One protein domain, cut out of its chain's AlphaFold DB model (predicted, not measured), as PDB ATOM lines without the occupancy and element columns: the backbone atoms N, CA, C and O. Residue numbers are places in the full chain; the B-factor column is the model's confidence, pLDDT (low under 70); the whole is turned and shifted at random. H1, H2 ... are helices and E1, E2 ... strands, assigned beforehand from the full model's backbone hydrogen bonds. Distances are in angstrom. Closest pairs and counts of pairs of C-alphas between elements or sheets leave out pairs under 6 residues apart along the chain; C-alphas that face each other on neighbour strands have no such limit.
ATOM      1  N   HIS A 261     206.237 163.089 155.398       97.25
ATOM      2  CA  HIS A 261     206.168 163.594 156.770       97.25
ATOM      3  C   HIS A 261     207.334 164.549 157.023       97.25
ATOM      4  O   HIS A 261     208.501 164.156 157.001       97.25
ATOM      5  N   TYR A 262     207.021 165.822 157.236       97.50
ATOM      6  CA  TYR A 262     207.971 166.863 157.610       97.50
ATOM      7  C   TYR A 262     207.895 167.071 159.115       97.50
ATOM      8  O   TYR A 262     207.014 167.764 159.624       97.50
ATOM      9  N   LYS A 263     208.825 166.434 159.827       97.06
ATOM     10  CA  LYS A 263     208.877 166.473 161.285       97.06
ATOM     11  C   LYS A 263     209.326 167.852 161.778       97.06
ATOM     12  O   LYS A 263     210.370 168.338 161.345       97.06
ATOM     13  N   ASN A 264     208.582 168.436 162.719       96.44
ATOM     14  CA  ASN A 264     208.939 169.670 163.434       96.44
ATOM     15  C   ASN A 264     209.332 170.854 162.523       96.44
ATOM     16  O   ASN A 264     210.260 171.605 162.830       96.44
ATOM     17  N   VAL A 265     208.646 171.010 161.391       97.50
ATOM     18  CA  VAL A 265     208.965 172.033 160.387       97.50
ATOM     19  C   VAL A 265     208.290 173.380 160.662       97.50
ATOM     20  O   VAL A 265     208.812 174.420 160.260       97.50
ATOM     21  N   LEU A 266     207.154 173.383 161.366       97.88
ATOM     22  CA  LEU A 266     206.475 174.614 161.766       97.88
ATOM     23  C   LEU A 266     207.050 175.159 163.085       97.88
ATOM     24  O   LEU A 266     207.304 174.392 164.020       97.88
ATOM     25  N   PRO A 267     207.237 176.486 163.200       96.50
ATOM     26  CA  PRO A 267     207.739 177.096 164.420       96.50
ATOM     27  C   PRO A 267     206.708 176.988 165.548       96.50
ATOM     28  O   PRO A 267     205.545 177.364 165.399       96.50
ATOM     29  N   ARG A 268     207.167 176.516 166.711       97.19
ATOM     30  CA  ARG A 268     206.360 176.417 167.930       97.19
ATOM     31  C   ARG A 268     206.575 177.621 168.830       97.19
ATOM     32  O   ARG A 268     207.711 178.040 169.062       97.19
ATOM     33  N   HIS A 269     205.495 178.113 169.423       95.62
ATOM     34  CA  HIS A 269     205.571 179.133 170.452       95.62
ATOM     35  C   HIS A 269     206.359 178.602 171.674       95.62
ATOM     36  O   HIS A 269     206.107 177.477 172.125       95.62
ATOM     37  N   PRO A 270     207.307 179.368 172.251       91.81
ATOM     38  CA  PRO A 270     208.240 178.849 173.257       91.81
ATOM     39  C   PRO A 270     207.583 178.279 174.518       91.81
ATOM     40  O   PRO A 270     208.124 177.339 175.106       91.81
ATOM     41  N   ILE A 271     206.432 178.835 174.913       92.31
ATOM     42  CA  ILE A 271     205.724 178.488 176.155       92.31
ATOM     43  C   ILE A 271     204.637 177.447 175.885       92.31
ATOM     44  O   ILE A 271     204.717 176.332 176.387       92.31
ATOM     45  N   THR A 272     203.645 177.793 175.064       93.00
ATOM     46  CA  THR A 272     202.485 176.932 174.769       93.00
ATOM     47  C   THR A 272     202.836 175.716 173.913       93.00
ATOM     48  O   THR A 272     202.059 174.769 173.873       93.00
ATOM     49  N   LYS A 273     203.990 175.726 173.227       95.94
ATOM     50  CA  LYS A 273     204.425 174.701 172.258       95.94
ATOM     51  C   LYS A 273     203.498 174.525 171.047       95.94
ATOM     52  O   LYS A 273     203.716 173.613 170.258       95.94
ATOM     53  N   GLN A 274     202.518 175.409 170.876       97.56
ATOM     54  CA  GLN A 274     201.581 175.404 169.756       97.56
ATOM     55  C   GLN A 274     202.162 176.144 168.546       97.56
ATOM     56  O   GLN A 274     202.992 177.043 168.704       97.56
ATOM     57  N   CYS A 275     201.713 175.786 167.349       98.06
ATOM     58  CA  CYS A 275     202.010 176.506 166.112       98.06
ATOM     59  C   CYS A 275     200.960 177.596 165.873       98.06
ATOM     60  O   CYS A 275     199.790 177.414 166.195       98.06
ATOM     61  N   SER A 276     201.374 178.717 165.282       98.12
ATOM     62  CA  SER A 276     200.486 179.836 164.943       98.12
ATOM     63  C   SER A 276     199.582 179.477 163.755       98.12
ATOM     64  O   SER A 276     200.108 179.283 162.654       98.12
ATOM     65  N   PRO A 277     198.243 179.424 163.917       98.12
ATOM     66  CA  PRO A 277     197.350 179.137 162.795       98.12
ATOM     67  C   PRO A 277     197.480 180.162 161.663       98.12
ATOM     68  O   PRO A 277     197.508 179.789 160.492       98.12
ATOM     69  N   ALA A 278     197.621 181.447 161.999       97.81
ATOM     70  CA  ALA A 278     197.763 182.525 161.022       97.81
ATOM     71  C   ALA A 278     199.052 182.401 160.189       97.81
ATOM     72  O   ALA A 278     199.027 182.606 158.972       97.81
ATOM     73  N   ASP A 279     200.174 182.031 160.817       98.06
ATOM     74  CA  ASP A 279     201.445 181.855 160.104       98.06
ATOM     75  C   ASP A 279     201.442 180.588 159.242       98.06
ATOM     76  O   ASP A 279     201.919 180.619 158.105       98.06
ATOM     77  N   THR A 280     200.856 179.490 159.735       98.19
ATOM     78  CA  THR A 280     200.680 178.258 158.951       98.19
ATOM     79  C   THR A 280     199.769 178.493 157.745       98.19
ATOM     80  O   THR A 280     200.110 178.088 156.632       98.19
ATOM     81  N   TRP A 281     198.664 179.224 157.921       97.88
ATOM     82  CA  TRP A 281     197.778 179.607 156.821       97.88
ATOM     83  C   TRP A 281     198.509 180.420 155.755       97.88
ATOM     84  O   TRP A 281     198.404 180.134 154.559       97.88
ATOM     85  N   LYS A 282     199.303 181.410 156.180       97.81
ATOM     86  CA  LYS A 282     200.091 182.248 155.272       97.81
ATOM     87  C   LYS A 282     201.110 181.421 154.488       97.81
ATOM     88  O   LYS A 282     201.266 181.630 153.285       97.81
ATOM     89  N   LEU A 283     201.783 180.474 155.144       98.00
ATOM     90  CA  LEU A 283     202.725 179.560 154.496       98.00
ATOM     91  C   LEU A 283     202.033 178.754 153.387       98.00
ATOM     92  O   LEU A 283     202.454 178.815 152.230       98.00
ATOM     93  N   PHE A 284     200.938 178.066 153.709       97.81
ATOM     94  CA  PHE A 284     200.228 177.198 152.767       97.81
ATOM     95  C   PHE A 284     199.628 177.972 151.590       97.81
ATOM     96  O   PHE A 284     199.852 177.617 150.429       97.81
ATOM     97  N   THR A 285     198.957 179.091 151.859       96.19
ATOM     98  CA  THR A 285     198.343 179.912 150.804       96.19
ATOM     99  C   THR A 285     199.376 180.568 149.889       96.19
ATOM    100  O   THR A 285     199.158 180.645 148.674       96.19
ATOM    101  N   SER A 286     200.545 180.958 150.416       96.75
ATOM    102  CA  SER A 286     201.658 181.451 149.589       96.75
ATOM    103  C   SER A 286     202.150 180.401 148.583       96.75
ATOM    104  O   SER A 286     202.514 180.745 147.456       96.75
ATOM    105  N   ASN A 287     202.035 179.119 148.944       97.25
ATOM    106  CA  ASN A 287     202.376 177.965 148.117       97.25
ATOM    107  C   ASN A 287     201.179 177.375 147.348       97.25
ATOM    108  O   ASN A 287     201.294 176.292 146.781       97.25
ATOM    109  N   LYS A 288     200.052 178.097 147.254       95.81
ATOM    110  CA  LYS A 288     198.837 177.690 146.514       95.81
ATOM    111  C   LYS A 288     198.125 176.454 147.082       95.81
ATOM    112  O   LYS A 288     197.462 175.737 146.337       95.81
ATOM    113  N   TRP A 289     198.228 176.253 148.390       96.50
ATOM    114  CA  TRP A 289     197.406 175.310 149.140       96.50
ATOM    115  C   TRP A 289     196.299 176.076 149.864       96.50
ATOM    116  O   TRP A 289     196.567 176.961 150.680       96.50
ATOM    117  N   SER A 290     195.053 175.769 149.526       95.44
ATOM    118  CA  SER A 290     193.865 176.385 150.108       95.44
ATOM    119  C   SER A 290     193.563 175.736 151.451       95.44
ATOM    120  O   SER A 290     193.259 174.549 151.503       95.44
ATOM    121  N   VAL A 291     193.653 176.505 152.535       96.50
ATOM    122  CA  VAL A 291     193.289 176.045 153.882       96.50
ATOM    123  C   VAL A 291     191.777 176.008 154.017       96.50
ATOM    124  O   VAL A 291     191.110 176.991 153.692       96.50
ATOM    125  N   HIS A 292     191.241 174.887 154.491       95.00
ATOM    126  CA  HIS A 292     189.796 174.664 154.553       95.00
ATOM    127  C   HIS A 292     189.254 174.553 155.974       95.00
ATOM    128  O   HIS A 292     188.102 174.914 156.203       95.00
ATOM    129  N   TRP A 293     190.060 174.068 156.918       96.62
ATOM    130  CA  TRP A 293     189.591 173.795 158.270       96.62
ATOM    131  C   TRP A 293     190.717 173.808 159.305       96.62
ATOM    132  O   TRP A 293     191.883 173.560 158.990       96.62
ATOM    133  N   ILE A 294     190.333 174.048 160.559       98.19
ATOM    134  CA  ILE A 294     191.072 173.652 161.760       98.19
ATOM    135  C   ILE A 294     190.134 172.787 162.597       98.19
ATOM    136  O   ILE A 294     189.111 173.285 163.066       98.19
ATOM    137  N   PHE A 295     190.482 171.520 162.806       97.81
ATOM    138  CA  PHE A 295     189.726 170.597 163.654       97.81
ATOM    139  C   PHE A 295     190.520 170.244 164.908       97.81
ATOM    140  O   PHE A 295     191.736 170.041 164.854       97.81
ATOM    141  N   ARG A 296     189.810 170.113 166.026       98.19
ATOM    142  CA  ARG A 296     190.249 169.374 167.207       98.19
ATOM    143  C   ARG A 296     189.760 167.940 167.097       98.19
ATOM    144  O   ARG A 296     188.594 167.729 166.776       98.19
ATOM    145  N   TYR A 297     190.630 166.980 167.385       97.25
ATOM    146  CA  TYR A 297     190.329 165.558 167.243       97.25
ATOM    147  C   TYR A 297     190.017 164.903 168.588       97.25
ATOM    148  O   TYR A 297     190.634 165.216 169.609       97.25
ATOM    149  N   SER A 298     189.075 163.961 168.551       94.94
ATOM    150  CA  SER A 298     188.787 163.025 169.636       94.94
ATOM    151  C   SER A 298     189.795 161.880 169.695       94.94
ATOM    152  O   SER A 298     190.625 161.709 168.805       94.94
ATOM    153  N   HIS A 299     189.671 161.041 170.730       93.31
ATOM    154  CA  HIS A 299     190.511 159.857 170.945       93.31
ATOM    155  C   HIS A 299     190.630 158.933 169.718       93.31
ATOM    156  O   HIS A 299     191.658 158.281 169.539       93.31
ATOM    157  N   THR A 300     189.597 158.886 168.878       94.50
ATOM    158  CA  THR A 300     189.530 158.100 167.646       94.50
ATOM    159  C   THR A 300     188.609 158.777 166.627       94.50
ATOM    160  O   THR A 300     187.810 159.645 166.996       94.50
ATOM    161  N   GLN A 301     188.707 158.360 165.365       92.25
ATOM    162  CA  GLN A 301     187.788 158.682 164.272       92.25
ATOM    163  C   GLN A 301     187.689 157.509 163.283       92.25
ATOM    164  O   GLN A 301     188.445 156.540 163.376       92.25
ATOM    165  N   VAL A 302     186.787 157.614 162.309       88.94
ATOM    166  CA  VAL A 302     186.710 156.669 161.184       88.94
ATOM    167  C   VAL A 302     187.866 156.925 160.209       88.94
ATOM    168  O   VAL A 302     188.160 158.080 159.879       88.94
ATOM    169  N   SER A 303     188.525 155.852 159.756       91.31
ATOM    170  CA  SER A 303     189.513 155.944 158.670       91.31
ATOM    171  C   SER A 303     188.848 156.411 157.373       91.31
ATOM    172  O   SER A 303     187.761 155.951 157.028       91.31
ATOM    173  N   HIS A 304     189.482 157.337 156.660       90.88
ATOM    174  CA  HIS A 304     188.946 157.893 155.418       90.88
ATOM    175  C   HIS A 304     190.053 158.316 154.460       90.88
ATOM    176  O   HIS A 304     191.214 158.431 154.847       90.88
ATOM    177  N   TYR A 305     189.686 158.571 153.206       91.19
ATOM    178  CA  TYR A 305     190.578 159.133 152.201       91.19
ATOM    179  C   TYR A 305     189.845 160.103 151.267       91.19
ATOM    180  O   TYR A 305     188.612 160.118 151.201       91.19
ATOM    181  N   HIS A 306     190.633 160.868 150.504       90.31
ATOM    182  CA  HIS A 306     190.157 161.767 149.451       90.31
ATOM    183  C   HIS A 306     190.461 161.191 148.063       90.31
ATOM    184  O   HIS A 306     191.623 160.922 147.749       90.31
ATOM    185  N   SER A 307     189.452 160.987 147.217       86.31
ATOM    186  CA  SER A 307     189.620 160.335 145.910       86.31
ATOM    187  C   SER A 307     190.160 161.260 144.819       86.31
ATOM    188  O   SER A 307     190.770 160.790 143.859       86.31
ATOM    189  N   GLN A 308     189.958 162.571 144.968       88.31
ATOM    190  CA  GLN A 308     190.220 163.563 143.919       88.31
ATOM    191  C   GLN A 308     191.179 164.684 144.335       88.31
ATOM    192  O   GLN A 308     191.528 165.527 143.507       88.31
ATOM    193  N   ALA A 309     191.642 164.688 145.587       91.38
ATOM    194  CA  ALA A 309     192.487 165.747 146.125       91.38
ATOM    195  C   ALA A 309     193.679 165.187 146.906       91.38
ATOM    196  O   ALA A 309     193.568 164.213 147.648       91.38
ATOM    197  N   HIS A 310     194.830 165.839 146.742       94.12
ATOM    198  CA  HIS A 310     195.949 165.693 147.664       94.12
ATOM    199  C   HIS A 310     195.700 166.558 148.894       94.12
ATOM    200  O   HIS A 310     195.255 167.701 148.766       94.12
ATOM    201  N   GLU A 311     196.036 166.032 150.063       95.62
ATOM    202  CA  GLU A 311     195.800 166.697 151.336       95.62
ATOM    203  C   GLU A 311     197.119 167.062 152.013       95.62
ATOM    204  O   GLU A 311     198.099 166.317 151.980       95.62
ATOM    205  N   CYS A 312     197.143 168.230 152.640       97.50
ATOM    206  CA  CYS A 312     198.188 168.639 153.554       97.50
ATOM    207  C   CYS A 312     197.587 168.820 154.947       97.50
ATOM    208  O   CYS A 312     196.689 169.641 155.121       97.50
ATOM    209  N   MET A 313     198.105 168.083 155.933       97.94
ATOM    210  CA  MET A 313     197.715 168.224 157.339       97.94
ATOM    211  C   MET A 313     198.873 168.803 158.150       97.94
ATOM    212  O   MET A 313     199.958 168.225 158.183       97.94
ATOM    213  N   ALA A 314     198.648 169.924 158.830       98.62
ATOM    214  CA  ALA A 314     199.582 170.511 159.788       98.62
ATOM    215  C   ALA A 314     199.105 170.289 161.219       98.62
ATOM    216  O   ALA A 314     197.984 170.656 161.555       98.62
ATOM    217  N   VAL A 315     199.976 169.778 162.086       98.62
ATOM    218  CA  VAL A 315     199.676 169.635 163.514       98.62
ATOM    219  C   VAL A 315     199.998 170.942 164.229       98.62
ATOM    220  O   VAL A 315     201.155 171.374 164.289       98.62
ATOM    221  N   LEU A 316     198.970 171.581 164.789       98.69
ATOM    222  CA  LEU A 316     199.101 172.877 165.457       98.69
ATOM    223  C   LEU A 316     199.265 172.754 166.975       98.69
ATOM    224  O   LEU A 316     199.905 173.606 167.590       98.69
ATOM    225  N   SER A 317     198.710 171.710 167.594       98.44
ATOM    226  CA  SER A 317     198.809 171.481 169.038       98.44
ATOM    227  C   SER A 317     198.648 169.998 169.392       98.44
ATOM    228  O   SER A 317     198.095 169.230 168.605       98.44
ATOM    229  N   GLY A 318     199.148 169.602 170.567       97.94
ATOM    230  CA  GLY A 318     199.016 168.244 171.099       97.94
ATOM    231  C   GLY A 318     199.914 167.194 170.433       97.94
ATOM    232  O   GLY A 318     200.824 167.511 169.661       97.94
ATOM    233  N   THR A 319     199.649 165.928 170.763       98.38
ATOM    234  CA  THR A 319     200.226 164.747 170.104       98.38
ATOM    235  C   THR A 319     199.155 163.706 169.776       98.38
ATOM    236  O   THR A 319     198.109 163.668 170.419       98.38
ATOM    237  N   ALA A 320     199.402 162.857 168.782       98.12
ATOM    238  CA  ALA A 320     198.527 161.741 168.418       98.12
ATOM    239  C   ALA A 320     199.322 160.647 167.697       98.12
ATOM    240  O   ALA A 320     200.469 160.864 167.304       98.12
ATOM    241  N   ARG A 321     198.685 159.498 167.473       97.50
ATOM    242  CA  ARG A 321     199.108 158.542 166.450       97.50
ATOM    243  C   ARG A 321     198.240 158.711 165.215       97.50
ATOM    244  O   ARG A 321     197.036 158.943 165.317       97.50
ATOM    245  N   ILE A 322     198.862 158.624 164.046       97.62
ATOM    246  CA  ILE A 322     198.148 158.626 162.773       97.62
ATOM    247  C   ILE A 322     198.532 157.370 162.010       97.62
ATOM    248  O   ILE A 322     199.711 157.131 161.736       97.62
ATOM    249  N   ARG A 323     197.521 156.574 161.679       95.38
ATOM    250  CA  ARG A 323     197.651 155.397 160.830       95.38
ATOM    251  C   ARG A 323     197.364 155.798 159.393       95.38
ATOM    252  O   ARG A 323     196.351 156.441 159.145       95.38
ATOM    253  N   PHE A 324     198.236 155.415 158.465       94.00
ATOM    254  CA  PHE A 324     198.108 155.704 157.038       94.00
ATOM    255  C   PHE A 324     198.118 154.425 156.198       94.00
ATOM    256  O   PHE A 324     198.819 153.467 156.522       94.00
ATOM    257  N   GLY A 325     197.415 154.459 155.071       88.50
ATOM    258  CA  GLY A 325     197.414 153.440 154.027       88.50
ATOM    259  C   GLY A 325     196.475 152.259 154.260       88.50
ATOM    260  O   GLY A 325     196.553 151.308 153.486       88.50
ATOM    261  N   VAL A 326     195.629 152.300 155.296       85.25
ATOM    262  CA  VAL A 326     194.708 151.206 155.653       85.25
ATOM    263  C   VAL A 326     193.328 151.715 156.079       85.25
ATOM    264  O   VAL A 326     193.206 152.691 156.829       85.25
ATOM    265  N   ALA A 327     192.286 151.037 155.602       84.62
ATOM    266  CA  ALA A 327     190.891 151.255 155.976       84.62
ATOM    267  C   ALA A 327     190.546 150.638 157.334       84.62
ATOM    268  O   ALA A 327     191.155 149.655 157.754       84.62
ATOM    269  N   ASP A 328     189.488 151.151 157.953       85.44
ATOM    270  CA  ASP A 328     188.765 150.447 159.010       85.44
ATOM    271  C   ASP A 328     187.958 149.285 158.387       85.44
ATOM    272  O   ASP A 328     187.345 149.456 157.334       85.44
ATOM    273  N   THR A 329     187.925 148.106 159.021       79.38
ATOM    274  CA  THR A 329     187.193 146.921 158.503       79.38
ATOM    275  C   THR A 329     185.961 146.553 159.331       79.38
ATOM    276  O   THR A 329     185.253 145.596 159.013       79.38
ATOM    277  N   SER A 330     185.671 147.318 160.385       78.00
ATOM    278  CA  SER A 330     184.503 147.142 161.248       78.00
ATOM    279  C   SER A 330     183.781 148.474 161.480       78.00
ATOM    280  O   SER A 330     184.417 149.530 161.497       78.00
ATOM    281  N   PRO A 331     182.454 148.465 161.707       75.00
ATOM    282  CA  PRO A 331     181.736 149.643 162.195       75.00
ATOM    283  C   PRO A 331     182.087 150.012 163.653       75.00
ATOM    284  O   PRO A 331     181.699 151.081 164.118       75.00
ATOM    285  N   ASP A 332     182.788 149.143 164.386       85.06
ATOM    286  CA  ASP A 332     183.240 149.397 165.757       85.06
ATOM    287  C   ASP A 332     184.554 150.201 165.767       85.06
ATOM    288  O   ASP A 332     185.636 149.662 165.528       85.06
ATOM    289  N   MET A 333     184.458 151.497 166.083       88.00
ATOM    290  CA  MET A 333     185.610 152.408 166.095       88.00
ATOM    291  C   MET A 333     186.712 152.008 167.080       88.00
ATOM    292  O   MET A 333     187.876 152.309 166.808       88.00
ATOM    293  N   GLU A 334     186.370 151.374 168.204       92.25
ATOM    294  CA  GLU A 334     187.350 150.956 169.212       92.25
ATOM    295  C   GLU A 334     188.073 149.692 168.760       92.25
ATOM    296  O   GLU A 334     189.299 149.617 168.838       92.25
ATOM    297  N   ALA A 335     187.348 148.736 168.169       85.38
ATOM    298  CA  ALA A 335     187.969 147.572 167.539       85.38
ATOM    299  C   ALA A 335     188.932 147.973 166.408       85.38
ATOM    300  O   ALA A 335     189.958 147.321 166.206       85.38
ATOM    301  N   ASN A 336     188.626 149.055 165.690       88.06
ATOM    302  CA  ASN A 336     189.494 149.587 164.642       88.06
ATOM    303  C   ASN A 336     190.752 150.265 165.214       88.06
ATOM    304  O   ASN A 336     191.798 150.272 164.567       88.06
ATOM    305  N   THR A 337     190.660 150.876 166.398       92.19
ATOM    306  CA  THR A 337     191.753 151.657 167.002       92.19
ATOM    307  C   THR A 337     192.673 150.810 167.864       92.19
ATOM    308  O   THR A 337     193.889 150.869 167.687       92.19
ATOM    309  N   GLU A 338     192.099 150.027 168.773       90.88
ATOM    310  CA  GLU A 338     192.824 149.208 169.751       90.88
ATOM    311  C   GLU A 338     192.973 147.748 169.303       90.88
ATOM    312  O   GLU A 338     193.811 147.012 169.829       90.88
ATOM    313  N   GLY A 339     192.142 147.310 168.357       84.81
ATOM    314  CA  GLY A 339     192.144 145.955 167.818       84.81
ATOM    315  C   GLY A 339     192.795 145.854 166.440       84.81
ATOM    316  O   GLY A 339     193.530 146.727 165.992       84.81
ATOM    317  N   THR A 340     192.508 144.747 165.756       82.31
ATOM    318  CA  THR A 340     193.022 144.437 164.413       82.31
ATOM    319  C   THR A 340     191.971 144.659 163.324       82.31
ATOM    320  O   THR A 340     192.093 144.098 162.239       82.31
ATOM    321  N   ALA A 341     190.896 145.403 163.614       81.00
ATOM    322  CA  ALA A 341     189.798 145.640 162.674       81.00
ATOM    323  C   ALA A 341     190.131 146.777 161.690       81.00
ATOM    324  O   ALA A 341     189.419 147.765 161.541       81.00
ATOM    325  N   HIS A 342     191.262 146.635 161.014       82.00
ATOM    326  CA  HIS A 342     191.695 147.503 159.934       82.00
ATOM    327  C   HIS A 342     192.455 146.663 158.905       82.00
ATOM    328  O   HIS A 342     192.867 145.538 159.198       82.00
ATOM    329  N   GLU A 343     192.642 147.181 157.695       77.31
ATOM    330  CA  GLU A 343     193.416 146.474 156.672       77.31
ATOM    331  C   GLU A 343     194.853 146.204 157.159       77.31
ATOM    332  O   GLU A 343     195.415 146.939 157.982       77.31
ATOM    333  N   ALA A 344     195.453 145.122 156.663       68.38
ATOM    334  CA  ALA A 344     196.831 144.774 156.978       68.38
ATOM    335  C   ALA A 344     197.822 145.714 156.267       68.38
ATOM    336  O   ALA A 344     197.602 146.146 155.136       68.38
ATOM    337  N   GLY A 345     198.958 145.979 156.915       79.06
ATOM    338  CA  GLY A 345     199.986 146.885 156.408       79.06
ATOM    339  C   GLY A 345     199.823 148.300 156.951       79.06
ATOM    340  O   GLY A 345     199.587 148.489 158.143       79.06
ATOM    341  N   GLY A 346     200.002 149.291 156.078       83.25
ATOM    342  CA  GLY A 346     200.011 150.695 156.472       83.25
ATOM    343  C   GLY A 346     201.225 151.088 157.314       83.25
ATOM    344  O   GLY A 346     202.173 150.324 157.501       83.25
ATOM    345  N   VAL A 347     201.206 152.326 157.795       89.94
ATOM    346  CA  VAL A 347     202.230 152.866 158.691       89.94
ATOM    347  C   VAL A 347     201.566 153.655 159.812       89.94
ATOM    348  O   VAL A 347     200.682 154.469 159.555       89.94
ATOM    349  N   GLU A 348     201.994 153.421 161.052       94.25
ATOM    350  CA  GLU A 348     201.660 154.288 162.183       94.25
ATOM    351  C   GLU A 348     202.799 155.275 162.423       94.25
ATOM    352  O   GLU A 348     203.965 154.886 162.510       94.25
ATOM    353  N   LEU A 349     202.455 156.556 162.533       96.50
ATOM    354  CA  LEU A 349     203.392 157.634 162.816       96.50
ATOM    355  C   LEU A 349     202.928 158.428 164.037       96.50
ATOM    356  O   LEU A 349     201.755 158.788 164.148       96.50
ATOM    357  N   ASP A 350     203.871 158.754 164.919       97.88
ATOM    358  CA  ASP A 350     203.641 159.714 165.993       97.88
ATOM    359  C   ASP A 350     203.650 161.140 165.428       97.88
ATOM    360  O   ASP A 350     204.641 161.607 164.845       97.88
ATOM    361  N   ALA A 351     202.549 161.843 165.655       98.00
ATOM    362  CA  ALA A 351     202.324 163.219 165.256       98.00
ATOM    363  C   ALA A 351     202.436 164.147 166.472       98.00
ATOM    364  O   ALA A 351     201.894 163.866 167.542       98.00
ATOM    365  N   GLU A 352     203.127 165.272 166.310       98.31
ATOM    366  CA  GLU A 352     203.232 166.319 167.330       98.31
ATOM    367  C   GLU A 352     203.109 167.708 166.705       98.31
ATOM    368  O   GLU A 352     203.381 167.884 165.516       98.31
ATOM    369  N   ALA A 353     202.735 168.702 167.517       98.38
ATOM    370  CA  ALA A 353     202.745 170.101 167.103       98.38
ATOM    371  C   ALA A 353     204.078 170.462 166.428       98.38
ATOM    372  O   ALA A 353     205.148 170.266 167.012       98.38
ATOM    373  N   GLY A 354     204.002 170.990 165.208       98.12
ATOM    374  CA  GLY A 354     205.168 171.279 164.371       98.12
ATOM    375  C   GLY A 354     205.250 170.416 163.113       98.12
ATOM    376  O   GLY A 354     205.898 170.817 162.146       98.12
ATOM    377  N   ASP A 355     204.602 169.255 163.111       98.69
ATOM    378  CA  ASP A 355     204.633 168.328 161.985       98.69
ATOM    379  C   ASP A 355     203.712 168.754 160.838       98.69
ATOM    380  O   ASP A 355     202.627 169.299 161.055       98.69
ATOM    381  N   VAL A 356     204.130 168.442 159.610       98.62
ATOM    382  CA  VAL A 356     203.308 168.566 158.401       98.62
ATOM    383  C   VAL A 356     203.329 167.253 157.625       98.62
ATOM    384  O   VAL A 356     204.395 166.700 157.360       98.62
ATOM    385  N   PHE A 357     202.157 166.775 157.226       98.31
ATOM    386  CA  PHE A 357     201.972 165.609 156.371       98.31
ATOM    387  C   PHE A 357     201.485 166.055 154.996       98.31
ATOM    388  O   PHE A 357     200.637 166.940 154.898       98.31
ATOM    389  N   VAL A 358     202.010 165.437 153.938       97.12
ATOM    390  CA  VAL A 358     201.488 165.576 152.574       97.12
ATOM    391  C   VAL A 358     201.021 164.208 152.107       97.12
ATOM    392  O   VAL A 358     201.830 163.305 151.873       97.12
ATOM    393  N   ILE A 359     199.705 164.069 152.018       95.12
ATOM    394  CA  ILE A 359     198.984 162.822 151.829       95.12
ATOM    395  C   ILE A 359     198.513 162.761 150.374       95.12
ATOM    396  O   ILE A 359     197.763 163.626 149.906       95.12
ATOM    397  N   PRO A 360     198.971 161.763 149.609       93.00
ATOM    398  CA  PRO A 360     198.431 161.500 148.289       93.00
ATOM    399  C   PRO A 360     196.926 161.204 148.319       93.00
ATOM    400  O   PRO A 360     196.435 160.605 149.271       93.00
ATOM    401  N   ALA A 361     196.217 161.531 147.233       91.31
ATOM    402  CA  ALA A 361     194.832 161.101 147.056       91.31
ATOM    403  C   ALA A 361     194.760 159.575 147.203       91.31
ATOM    404  O   ALA A 361     195.700 158.883 146.814       91.31
ATOM    405  N   GLY A 362     193.684 159.038 147.768       87.88
ATOM    406  CA  GLY A 362     193.521 157.593 147.948       87.88
ATOM    407  C   GLY A 362     194.235 156.978 149.146       87.88
ATOM    408  O   GLY A 362     193.967 155.826 149.466       87.88
ATOM    409  N   VAL A 363     195.142 157.698 149.815       91.00
ATOM    410  CA  VAL A 363     195.796 157.170 151.019       91.00
ATOM    411  C   VAL A 363     194.858 157.354 152.201       91.00
ATOM    412  O   VAL A 363     194.660 158.474 152.669       91.00
ATOM    413  N   ALA A 364     194.295 156.244 152.676       91.75
ATOM    414  CA  ALA A 364     193.460 156.236 153.869       91.75
ATOM    415  C   ALA A 364     194.248 156.661 155.099       91.75
ATOM    416  O   ALA A 364     195.414 156.294 155.249       91.75
ATOM    417  N   HIS A 365     193.623 157.427 155.984       94.25
ATOM    418  CA  HIS A 365     194.245 157.822 157.233       94.25
ATOM    419  C   HIS A 365     193.257 157.959 158.384       94.25
ATOM    420  O   HIS A 365     192.064 158.218 158.217       94.25
ATOM    421  N   LYS A 366     193.785 157.747 159.589       94.50
ATOM    422  CA  LYS A 366     193.041 157.789 160.845       94.50
ATOM    423  C   LYS A 366     193.904 158.366 161.952       94.50
ATOM    424  O   LYS A 366     194.951 157.812 162.278       94.50
ATOM    425  N   THR A 367     193.435 159.444 162.569       96.75
ATOM    426  CA  THR A 367     194.015 160.001 163.792       96.75
ATOM    427  C   THR A 367     193.404 159.324 165.014       96.75
ATOM    428  O   THR A 367     192.183 159.209 165.124       96.75
ATOM    429  N   HIS A 368     194.247 158.883 165.944       96.56
ATOM    430  CA  HIS A 368     193.824 158.260 167.193       96.56
ATOM    431  C   HIS A 368     194.843 158.493 168.324       96.56
ATOM    432  O   HIS A 368     195.916 159.064 168.117       96.56
ATOM    433  N   HIS A 369     194.507 158.089 169.553       96.69
ATOM    434  CA  HIS A 369     195.324 158.309 170.761       96.69
ATOM    435  C   HIS A 369     195.723 159.777 170.981       96.69
ATOM    436  O   HIS A 369     196.838 160.066 171.422       96.69
ATOM    437  N   THR A 370     194.813 160.706 170.692       97.56
ATOM    438  CA  THR A 370     195.046 162.147 170.829       97.56
ATOM    439  C   THR A 370     195.322 162.556 172.275       97.56
ATOM    440  O   THR A 370     194.669 162.092 173.216       97.56
ATOM    441  N   ARG A 371     196.281 163.465 172.463       96.62
ATOM    442  CA  ARG A 371     196.671 164.015 173.761       96.62
ATOM    443  C   ARG A 371     196.872 165.537 173.677       96.62
ATOM    444  O   ARG A 371     197.612 165.990 172.804       96.62
ATOM    445  N   PRO A 372     196.316 166.319 174.623       96.62
ATOM    446  CA  PRO A 372     195.381 165.887 175.665       96.62
ATOM    447  C   PRO A 372     194.033 165.440 175.073       96.62
ATOM    448  O   PRO A 372     193.692 165.803 173.949       96.62
ATOM    449  N   ALA A 373     193.296 164.613 175.817       93.75
ATOM    450  CA  ALA A 373     191.974 164.152 175.396       93.75
ATOM    451  C   ALA A 373     190.996 165.334 175.329       93.75
ATOM    452  O   ALA A 373     190.962 166.162 176.241       93.75
ATOM    453  N   ALA A 374     190.215 165.399 174.255       95.81
ATOM    454  CA  ALA A 374     189.206 166.421 174.010       95.81
ATOM    455  C   ALA A 374     188.126 165.868 173.067       95.81
ATOM    456  O   ALA A 374     188.336 164.836 172.428       95.81
ATOM    457  N   ASP A 375     186.994 166.562 172.960       95.06
ATOM    458  CA  ASP A 375     185.941 166.220 171.999       95.06
ATOM    459  C   ASP A 375     186.263 166.760 170.602       95.06
ATOM    460  O   ASP A 375     186.866 167.835 170.463       95.06
ATOM    461  N   PHE A 376     185.806 166.042 169.571       96.00
ATOM    462  CA  PHE A 376     185.940 166.470 168.181       96.00
ATOM    463  C   PHE A 376     185.185 167.785 167.940       96.00
ATOM    464  O   PHE A 376     184.015 167.903 168.307       96.00
ATOM    465  N   ALA A 377     185.835 168.777 167.330       96.88
ATOM    466  CA  ALA A 377     185.218 170.076 167.061       96.88
ATOM    467  C   ALA A 377     185.873 170.798 165.878       96.88
ATOM    468  O   ALA A 377     187.098 170.824 165.767       96.88
ATOM    469  N   LEU A 378     185.063 171.444 165.032       96.88
ATOM    470  CA  LEU A 378     185.546 172.447 164.079       96.88
ATOM    471  C   LEU A 378     185.862 173.734 164.848       96.88
ATOM    472  O   LEU A 378     184.983 174.287 165.506       96.88
ATOM    473  N   LEU A 379     187.108 174.196 164.777       97.50
ATOM    474  CA  LEU A 379     187.574 175.406 165.462       97.50
ATOM    475  C   LEU A 379     187.659 176.621 164.532       97.50
ATOM    476  O   LEU A 379     187.566 177.756 164.991       97.50
ATOM    477  N   SER A 380     187.871 176.401 163.235       96.62
ATOM    478  CA  SER A 380     187.927 177.483 162.249       96.62
ATOM    479  C   SER A 380     186.530 177.984 161.851       96.62
ATOM    480  O   SER A 380     185.593 177.187 161.828       96.62
ATOM    481  N   PRO A 381     186.387 179.253 161.429       94.88
ATOM    482  CA  PRO A 381     185.132 179.773 160.885       94.88
ATOM    483  C   PRO A 381     184.657 179.021 159.635       94.88
ATOM    484  O   PRO A 381     185.453 178.743 158.735       94.88
ATOM    485  N   GLY A 382     183.350 178.768 159.559       92.25
ATOM    486  CA  GLY A 382     182.679 178.170 158.405       92.25
ATOM    487  C   GLY A 382     182.261 176.716 158.610       92.25
ATOM    488  O   GLY A 382     181.983 176.281 159.725       92.25
ATOM    489  N   THR A 383     182.194 175.972 157.508       90.00
ATOM    490  CA  THR A 383     181.684 174.584 157.452       90.00
ATOM    491  C   THR A 383     182.778 173.526 157.267       90.00
ATOM    492  O   THR A 383     182.496 172.351 157.032       90.00
ATOM    493  N   GLY A 384     184.043 173.944 157.337       87.19
ATOM    494  CA  GLY A 384     185.203 173.087 157.110       87.19
ATOM    495  C   GLY A 384     185.539 172.848 155.635       87.19
ATOM    496  O   GLY A 384     186.467 172.107 155.351       87.19
ATOM    497  N   HIS A 385     184.837 173.487 154.693       88.38
ATOM    498  CA  HIS A 385     185.134 173.456 153.251       88.38
ATOM    499  C   HIS A 385     185.682 174.805 152.756       88.38
ATOM    500  O   HIS A 385     185.359 175.267 151.663       88.38
ATOM    501  N   GLY A 386     186.488 175.463 153.589       89.75
ATOM    502  CA  GLY A 386     186.946 176.830 153.374       89.75
ATOM    503  C   GLY A 386     186.836 177.650 154.655       89.75
ATOM    504  O   GLY A 386     186.027 177.348 155.530       89.75
ATOM    505  N   ILE A 387     187.652 178.699 154.752       94.19
ATOM    506  CA  ILE A 387     187.595 179.648 155.866       94.19
ATOM    507  C   ILE A 387     186.609 180.758 155.516       94.19
ATOM    508  O   ILE A 387     186.876 181.583 154.643       94.19
ATOM    509  N   GLU A 388     185.469 180.778 156.201       93.69
ATOM    510  CA  GLU A 388     184.414 181.773 155.988       93.69
ATOM    511  C   GLU A 388     184.688 183.027 156.835       93.69
ATOM    512  O   GLU A 388     184.196 183.164 157.953       93.69
ATOM    513  N   ALA A 389     185.517 183.936 156.313       94.69
ATOM    514  CA  ALA A 389     185.840 185.217 156.947       94.69
ATOM    515  C   ALA A 389     186.265 186.274 155.910       94.69
ATOM    516  O   ALA A 389     186.821 185.930 154.867       94.69
ATOM    517  N   GLU A 390     186.051 187.562 156.213       93.31
ATOM    518  CA  GLU A 390     186.534 188.677 155.375       93.31
ATOM    519  C   GLU A 390     188.068 188.760 155.355       93.31
ATOM    520  O   GLU A 390     188.668 188.955 154.298       93.31
ATOM    521  N   ASP A 391     188.699 188.552 156.515       95.81
ATOM    522  CA  ASP A 391     190.144 188.374 156.665       95.81
ATOM    523  C   ASP A 391     190.421 186.997 157.293       95.81
ATOM    524  O   ASP A 391     190.426 186.855 158.523       95.81
ATOM    525  N   PRO A 392     190.644 185.957 156.465       95.12
ATOM    526  CA  PRO A 392     190.947 184.617 156.955       95.12
ATOM    527  C   PRO A 392     192.195 184.553 157.838       95.12
ATOM    528  O   PRO A 392     192.237 183.744 158.761       95.12
ATOM    529  N   GLN A 393     193.213 185.384 157.589       95.25
ATOM    530  CA  GLN A 393     194.445 185.334 158.373       95.25
ATOM    531  C   GLN A 393     194.209 185.853 159.791       95.25
ATOM    532  O   GLN A 393     194.633 185.210 160.754       95.25
ATOM    533  N   ALA A 394     193.528 186.995 159.916       96.06
ATOM    534  CA  ALA A 394     193.166 187.559 161.211       96.06
ATOM    535  C   ALA A 394     192.232 186.616 161.981       96.06
ATOM    536  O   ALA A 394     192.517 186.287 163.130       96.06
ATOM    537  N   ALA A 395     191.190 186.096 161.322       96.44
ATOM    538  CA  ALA A 395     190.220 185.197 161.944       96.44
ATOM    539  C   ALA A 395     190.867 183.907 162.475       96.44
ATOM    540  O   ALA A 395     190.570 183.467 163.584       96.44
ATOM    541  N   LEU A 396     191.798 183.310 161.723       96.75
ATOM    542  CA  LEU A 396     192.539 182.138 162.197       96.75
ATOM    543  C   LEU A 396     193.520 182.478 163.325       96.75
ATOM    544  O   LEU A 396     193.790 181.624 164.165       96.75
ATOM    545  N   GLY A 397     194.035 183.708 163.378       95.25
ATOM    546  CA  GLY A 397     194.880 184.186 164.475       95.25
ATOM    547  C   GLY A 397     194.166 184.252 165.830       95.25
ATOM    548  O   GLY A 397     194.829 184.205 166.864       95.25
ATOM    549  N   GLU A 398     192.834 184.321 165.834       96.25
ATOM    550  CA  GLU A 398     192.012 184.354 167.051       96.25
ATOM    551  C   GLU A 398     191.601 182.956 167.546       96.25
ATOM    552  O   GLU A 398     191.157 182.811 168.692       96.25
ATOM    553  N   VAL A 399     191.780 181.918 166.718       96.56
ATOM    554  CA  VAL A 399     191.408 180.535 167.047       96.56
ATOM    555  C   VAL A 399     192.187 180.053 168.269       96.56
ATOM    556  O   VAL A 399     193.416 179.972 168.267       96.56
ATOM    557  N   GLN A 400     191.451 179.685 169.316       95.62
ATOM    558  CA  GLN A 400     192.021 179.099 170.523       95.62
ATOM    559  C   GLN A 400     192.297 177.616 170.288       95.62
ATOM    560  O   GLN A 400     191.375 176.837 170.055       95.62
ATOM    561  N   LEU A 401     193.571 177.232 170.340       96.94
ATOM    562  CA  LEU A 401     193.987 175.843 170.180       96.94
ATOM    563  C   LEU A 401     193.995 175.117 171.527       96.94
ATOM    564  O   LEU A 401     194.607 175.583 172.492       96.94
ATOM    565  N   ASP A 402     193.401 173.931 171.562       94.31
ATOM    566  CA  ASP A 402     193.427 173.003 172.688       94.31
ATOM    567  C   ASP A 402     193.270 171.547 172.218       94.31
ATOM    568  O   ASP A 402     192.806 171.275 171.115       94.31
ATOM    569  N   GLY A 403     193.661 170.572 173.043       97.12
ATOM    570  CA  GLY A 403     193.655 169.170 172.605       97.12
ATOM    571  C   GLY A 403     194.716 168.879 171.538       97.12
ATOM    572  O   GLY A 403     195.782 169.496 171.517       97.12
ATOM    573  N   PHE A 404     194.424 167.902 170.678       98.38
ATOM    574  CA  PHE A 404     195.165 167.675 169.440       98.38
ATOM    575  C   PHE A 404     194.427 168.357 168.288       98.38
ATOM    576  O   PHE A 404     193.311 167.958 167.946       98.38
ATOM    577  N   THR A 405     195.038 169.382 167.693       98.44
ATOM    578  CA  THR A 405     194.425 170.160 166.604       98.44
ATOM    579  C   THR A 405     195.252 170.088 165.340       98.44
ATOM    580  O   THR A 405     196.465 170.327 165.387       98.44
ATOM    581  N   MET A 406     194.590 169.883 164.206       98.31
ATOM    582  CA  MET A 406     195.222 169.965 162.894       98.31
ATOM    583  C   MET A 406     194.551 171.007 162.006       98.31
ATOM    584  O   MET A 406     193.376 171.326 162.177       98.31
ATOM    585  N   MET A 407     195.321 171.518 161.051       98.44
ATOM    586  CA  MET A 407     194.861 172.340 159.940       98.44
ATOM    587  C   MET A 407     194.979 171.549 158.642       98.44
ATOM    588  O   MET A 407     196.050 171.008 158.362       98.44
ATOM    589  N   GLY A 408     193.913 171.544 157.847       97.25
ATOM    590  CA  GLY A 408     193.876 170.907 156.536       97.25
ATOM    591  C   GLY A 408     193.935 171.912 155.398       97.25
ATOM    592  O   GLY A 408     193.260 172.948 155.425       97.25
ATOM    593  N   ALA A 409     194.734 171.592 154.385       96.81
ATOM    594  CA  ALA A 409     194.833 172.361 153.156       96.81
ATOM    595  C   ALA A 409     194.906 171.461 151.920       96.81
ATOM    596  O   ALA A 409     195.470 170.370 151.962       96.81
ATOM    597  N   TYR A 410     194.397 171.960 150.794       95.06
ATOM    598  CA  TYR A 410     194.270 171.202 149.549       95.06
ATOM    599  C   TYR A 410     194.760 172.024 148.355       95.06
ATOM    600  O   TYR A 410     194.679 173.253 148.341       95.06
ATOM    601  N   CYS A 411     195.263 171.355 147.323       87.50
ATOM    602  CA  CYS A 411     195.776 171.994 146.111       87.50
ATOM    603  C   CYS A 411     195.006 171.520 144.867       87.50
ATOM    604  O   CYS A 411     195.507 170.746 144.049       87.50
ATOM    605  N   GLY A 412     193.776 172.020 144.721       79.12
ATOM    606  CA  GLY A 412     192.857 171.634 143.647       79.12
ATOM    607  C   GLY A 412     192.129 170.311 143.907       79.12
ATOM    608  O   GLY A 412     192.436 169.605 144.865       79.12
ATOM    609  N   GLY A 413     191.170 170.000 143.029       67.88
ATOM    610  CA  GLY A 413     190.224 168.896 143.220       67.88
ATOM    611  C   GLY A 413     189.127 169.236 144.233       67.88
ATOM    612  O   GLY A 413     189.295 170.133 145.060       67.88
ATOM    613  N   ASP A 414     188.010 168.518 144.152       72.00
ATOM    614  CA  ASP A 414     187.014 168.494 145.223       72.00
ATOM    615  C   ASP A 414     187.426 167.393 146.203       72.00
ATOM    616  O   ASP A 414     187.697 166.263 145.793       72.00
ATOM    617  N   TRP A 415     187.531 167.721 147.488       69.75
ATOM    618  CA  TRP A 415     187.842 166.727 148.509       69.75
ATOM    619  C   TRP A 415     186.529 166.126 149.030       69.75
ATOM    620  O   TRP A 415     185.588 166.839 149.370       69.75
ATOM    621  N   ASP A 416     186.453 164.800 149.021       77.69
ATOM    622  CA  ASP A 416     185.322 163.981 149.457       77.69
ATOM    623  C   ASP A 416     185.671 163.219 150.744       77.69
ATOM    624  O   ASP A 416     186.780 163.320 151.245       77.69
ATOM    625  N   PHE A 417     184.740 162.459 151.316       77.19
ATOM    626  CA  PHE A 417     185.016 161.643 152.501       77.19
ATOM    627  C   PHE A 417     184.586 160.205 152.227       77.19
ATOM    628  O   PHE A 417     183.411 159.860 152.367       77.19
ATOM    629  N   LEU A 418     185.529 159.374 151.782       74.31
ATOM    630  CA  LEU A 418     185.275 157.967 151.479       74.31
ATOM    631  C   LEU A 418     185.920 157.077 152.538       74.31
ATOM    632  O   LEU A 418     187.112 157.187 152.810       74.31
ATOM    633  N   ALA A 419     185.121 156.187 153.127       70.25
ATOM    634  CA  ALA A 419     185.571 155.260 154.168       70.25
ATOM    635  C   ALA A 419     186.075 153.915 153.608       70.25
ATOM    636  O   ALA A 419     186.824 153.216 154.281       70.25
ATOM    637  N   ALA A 420     185.659 153.541 152.392       64.50
ATOM    638  CA  ALA A 420     186.030 152.286 151.735       64.50
ATOM    639  C   ALA A 420     185.784 152.350 150.216       64.50
ATOM    640  O   ALA A 420     185.098 153.252 149.724       64.50
ATOM    641  N   GLY A 421     186.308 151.364 149.480       60.38
ATOM    642  CA  GLY A 421     186.158 151.255 148.025       60.38
ATOM    643  C   GLY A 421     186.878 152.375 147.269       60.38
ATOM    644  O   GLY A 421     187.707 153.070 147.846       60.38
ATOM    645  N   GLY A 422     186.578 152.558 145.980       62.75
ATOM    646  CA  GLY A 422     187.120 153.645 145.152       62.75
ATOM    647  C   GLY A 422     187.447 153.232 143.718       62.75
ATOM    648  O   GLY A 422     187.529 152.048 143.401       62.75
ATOM    649  N   VAL A 423     187.645 154.218 142.840       67.06
ATOM    650  CA  VAL A 423     188.085 153.996 141.452       67.06
ATOM    651  C   VAL A 423     189.566 154.350 141.352       67.06
ATOM    652  O   VAL A 423     189.927 155.529 141.370       67.06
ATOM    653  N   PHE A 424     190.423 153.333 141.249       65.94
ATOM    654  CA  PHE A 424     191.884 153.471 141.232       65.94
ATOM    655  C   PHE A 424     192.360 154.466 140.174       65.94
ATOM    656  O   PHE A 424     193.184 155.331 140.457       65.94
ATOM    657  N   GLU A 425     191.794 154.403 138.970       69.88
ATOM    658  CA  GLU A 425     192.150 155.278 137.857       69.88
ATOM    659  C   GLU A 425     191.872 156.748 138.170       69.88
ATOM    660  O   GLU A 425     192.629 157.615 137.742       69.88
ATOM    661  N   THR A 426     190.819 157.031 138.944       76.69
ATOM    662  CA  THR A 426     190.477 158.399 139.358       76.69
ATOM    663  C   THR A 426     191.517 158.921 140.340       76.69
ATOM    664  O   THR A 426     192.082 159.992 140.129       76.69
ATOM    665  N   VAL A 427     191.850 158.116 141.350       81.50
ATOM    666  CA  VAL A 427     192.855 158.450 142.365       81.50
ATOM    667  C   VAL A 427     194.245 158.633 141.756       81.50
ATOM    668  O   VAL A 427     194.963 159.585 142.064       81.50
ATOM    669  N   TRP A 428     194.656 157.719 140.880       80.81
ATOM    670  CA  TRP A 428     195.986 157.741 140.272       80.81
ATOM    671  C   TRP A 428     196.131 158.841 139.217       80.81
ATOM    672  O   TRP A 428     197.253 159.256 138.917       80.81
ATOM    673  N   ALA A 429     195.014 159.337 138.679       83.62
ATOM    674  CA  ALA A 429     194.986 160.465 137.759       83.62
ATOM    675  C   ALA A 429     195.065 161.832 138.458       83.62
ATOM    676  O   ALA A 429     195.270 162.831 137.759       83.62
ATOM    677  N   VAL A 430     194.943 161.905 139.795       86.56
ATOM    678  CA  VAL A 430     195.060 163.177 140.522       86.56
ATOM    679  C   VAL A 430     196.442 163.791 140.244       86.56
ATOM    680  O   VAL A 430     197.481 163.150 140.462       86.56
ATOM    681  N   PRO A 431     196.489 165.012 139.681       87.44
ATOM    682  CA  PRO A 431     197.729 165.582 139.189       87.44
ATOM    683  C   PRO A 431     198.650 165.976 140.342       87.44
ATOM    684  O   PRO A 431     198.235 166.597 141.317       87.44
ATOM    685  N   LYS A 432     199.948 165.703 140.165       87.81
ATOM    686  CA  LYS A 432     200.987 166.158 141.095       87.81
ATOM    687  C   LYS A 432     200.892 167.687 141.300       87.81
ATOM    688  O   LYS A 432     200.932 168.418 140.304       87.81
ATOM    689  N   PRO A 433     200.904 168.177 142.554       90.56
ATOM    690  CA  PRO A 433     200.959 169.602 142.860       90.56
ATOM    691  C   PRO A 433     202.243 170.244 142.330       90.56
ATOM    692  O   PRO A 433     203.323 169.650 142.369       90.56
ATOM    693  N   ARG A 434     202.144 171.483 141.837       90.19
ATOM    694  CA  ARG A 434     203.319 172.218 141.331       90.19
ATOM    695  C   ARG A 434     204.239 172.724 142.438       90.19
ATOM    696  O   ARG A 434     205.427 172.888 142.183       90.19
ATOM    697  N   LEU A 435     203.682 173.015 143.611       94.38
ATOM    698  CA  LEU A 435     204.388 173.589 144.748       94.38
ATOM    699  C   LEU A 435     204.171 172.712 145.976       94.38
ATOM    700  O   LEU A 435     203.061 172.253 146.243       94.38
ATOM    701  N   ASP A 436     205.248 172.506 146.717       96.56
ATOM    702  CA  ASP A 436     205.220 171.910 148.042       96.56
ATOM    703  C   ASP A 436     204.570 172.884 149.046       96.56
ATOM    704  O   ASP A 436     204.863 174.082 148.980       96.56
ATOM    705  N   PRO A 437     203.714 172.417 149.976       96.81
ATOM    706  CA  PRO A 437     203.029 173.302 150.921       96.81
ATOM    707  C   PRO A 437     203.990 174.044 151.858       96.81
ATOM    708  O   PRO A 437     203.688 175.161 152.277       96.81
ATOM    709  N   VAL A 438     205.158 173.469 152.153       97.19
ATOM    710  CA  VAL A 438     206.163 174.041 153.059       97.19
ATOM    711  C   VAL A 438     207.345 174.617 152.287       97.19
ATOM    712  O   VAL A 438     207.798 175.725 152.569       97.19
ATOM    713  N   TRP A 439     207.841 173.886 151.290       96.31
ATOM    714  CA  TRP A 439     209.081 174.211 150.584       96.31
ATOM    715  C   TRP A 439     208.873 174.933 149.244       96.31
ATOM    716  O   TRP A 439     209.851 175.252 148.562       96.31
ATOM    717  N   GLY A 440     207.626 175.191 148.839       94.50
ATOM    718  CA  GLY A 440     207.294 175.857 147.581       94.50
ATOM    719  C   GLY A 440     207.890 175.144 146.365       94.50
ATOM    720  O   GLY A 440     207.664 173.956 146.138       94.50
ATOM    721  N   SER A 441     208.674 175.863 145.559       92.56
ATOM    722  CA  SER A 441     209.333 175.317 144.362       92.56
ATOM    723  C   SER A 441     210.707 174.689 144.630       92.56
ATOM    724  O   SER A 441     211.442 174.411 143.682       92.56
ATOM    725  N   SER A 442     211.104 174.526 145.896       89.75
ATOM    726  CA  SER A 442     212.395 173.938 146.263       89.75
ATOM    727  C   SER A 442     212.560 172.522 145.702       89.75
ATOM    728  O   SER A 442     211.599 171.773 145.554       89.75
ATOM    729  N   SER A 443     213.802 172.105 145.454       81.31
ATOM    730  CA  SER A 443     214.155 170.722 145.098       81.31
ATOM    731  C   SER A 443     214.207 169.782 146.316       81.31
ATOM    732  O   SER A 443     214.898 168.763 146.306       81.31
ATOM    733  N   VAL A 444     213.468 170.112 147.374       82.81
ATOM    734  CA  VAL A 444     213.264 169.316 148.592       82.81
ATOM    735  C   VAL A 444     211.763 169.024 148.723       82.81
ATOM    736  O   VAL A 444     210.945 169.692 148.096       82.81
ATOM    737  N   GLY A 445     211.386 167.991 149.478       87.81
ATOM    738  CA  GLY A 445     209.978 167.656 149.704       87.81
ATOM    739  C   GLY A 445     209.282 167.073 148.470       87.81
ATOM    740  O   GLY A 445     209.874 166.289 147.717       87.81
ATOM    741  N   LEU A 446     208.013 167.426 148.271       90.31
ATOM    742  CA  LEU A 446     207.123 166.919 147.221       90.31
ATOM    743  C   LEU A 446     207.711 167.098 145.824       90.31
ATOM    744  O   LEU A 446     207.675 166.183 144.998       90.31
ATOM    745  N   CYS A 447     208.297 168.263 145.552       86.00
ATOM    746  CA  CYS A 447     208.808 168.603 144.229       86.00
ATOM    747  C   CYS A 447     209.897 167.629 143.751       86.00
ATOM    748  O   CYS A 447     209.890 167.272 142.570       86.00
ATOM    749  N   LYS A 448     210.750 167.133 144.661       84.19
ATOM    750  CA  LYS A 448     211.789 166.123 144.382       84.19
ATOM    751  C   LYS A 448     211.288 164.684 144.480       84.19
ATOM    752  O   LYS A 448     211.700 163.845 143.688       84.19
ATOM    753  N   THR A 449     210.467 164.383 145.481       81.94
ATOM    754  CA  THR A 449     210.102 162.996 145.820       81.94
ATOM    755  C   THR A 449     209.017 162.432 144.910       81.94
ATOM    756  O   THR A 449     209.073 161.262 144.536       81.94
ATOM    757  N   TRP A 450     208.041 163.244 144.502       85.44
ATOM    758  CA  TRP A 450     206.973 162.798 143.611       85.44
ATOM    759  C   TRP A 450     207.448 162.895 142.154       85.44
ATOM    760  O   TRP A 450     207.427 163.966 141.553       85.44
TER     761      TRP A 450
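Overview. This is residues 261 to 450 of the 461 residues of the protein "Cupin type-1 domain-containing protein" of Aspergillus candidus (UniProt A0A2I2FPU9). Two antiparallel sheets stand face to face as a sandwich with crossed strands, E1, E7, E2 and E5 in one and E4, E3 and E6 in the other. H1 covers the face of the four-stranded sheet that is turned away from the three-stranded one, with H3 beside H1, and the short H4 and H5 lie off the end of the sandwich at which E2 begins and E7 ends. The printed part has 190 residues with five named helices and seven named strands in the order H1 E1 E2 E3 H2 E4 E5 E6 H3 E7 H4 H5; the class is mixed, helices and strands, though only 76 residues are in named elements. The whole is compact and rounded, with a radius of gyration of the C-alphas of 15.9 A and spans of 41 by 37 by 29 A.

Arrangement. Begin at His 261, where residues 261 to 262 pair antiparallel with residues 356 to 357 of E5, residues 356 to 359. Next comes H1, residues 277 to 286, on the strongly twisted sheet of E1, residues 290 to 297, E7, residues 404 to 410, E2, residues 311 to 317, and E5, in that order. This makes two layers, a helix on one face of a sheet: the height of H1 over the sheet is 9.1 A, and it runs along the strands, at 18 degrees to E7 on the local plane. It is over E7 and only just over E1, with 3 of its C-alphas; its closest C-alphas to E1 are Trp 281 and Val 291, 6.4 A apart. Look for N 292 and O 408, 3.0 A, between E1 and E7; N 407 and O 314, 2.8 A, between E7 and E2; and N 357 and O 313, 2.8 A, between E2 and E5. The second sheet runs E4, residues 347 to 352, E3, residues 319 to 324, and E6, residues 365 to 371, with N 349 and O 322 at 2.9 A and N 321 and O 368 at 2.9 A. The facing parts of this sandwich, two sheets face to face, are 9.4 A apart centre to centre, their strands at 39 degrees. Across it the closest C-alphas of E6 and E7 are those of Thr 370 and Phe 404, 5.7 A apart. H2, residues 333 to 338, only grazes the second sheet, its Thr 337 coming to 6.9 A from His 368 of E6, C-alpha to C-alpha. H3, residues 392 to 397, touches H1, with the C-alphas of Ala 278 and Gly 397 4.8 A apart, at a shallow tilt of 31 degrees, opposite ways. H4, residues 424 to 428, and H5, residues 446 to 449, are apart; the closest C-alphas of H5 and E5 are Leu 446 and Val 358, 7.9 A apart. In H1, H2, H3 and H4 every O i to N i+4 pair is within hydrogen-bond range; H5 is too short for one.

Along the chain. Find C-alpha 277 at (197.350, 179.137, 162.795); from there H1 runs 14.1 A. E1 runs 20.6 A, E2 18.6 A, E3 and E4 16.0 A each, E6 17.8 A. E7 ends at C-alpha 410, (194.270, 171.202, 149.549), after 20.2 A. H5 ends at C-alpha 449, (210.102, 162.996, 145.820).

Size, cuts and confidence. The two C-alphas farthest apart are those of Ile 271 and Glu 425, 46.8 A. The printed part has no cut. The links E1 to E2, E6 to H3, E7 to H4 and H4 to H5 are long. Mean pLDDT of the printed part is 91.3; residues 344, 413, 415 and 420 to 425 are under 70.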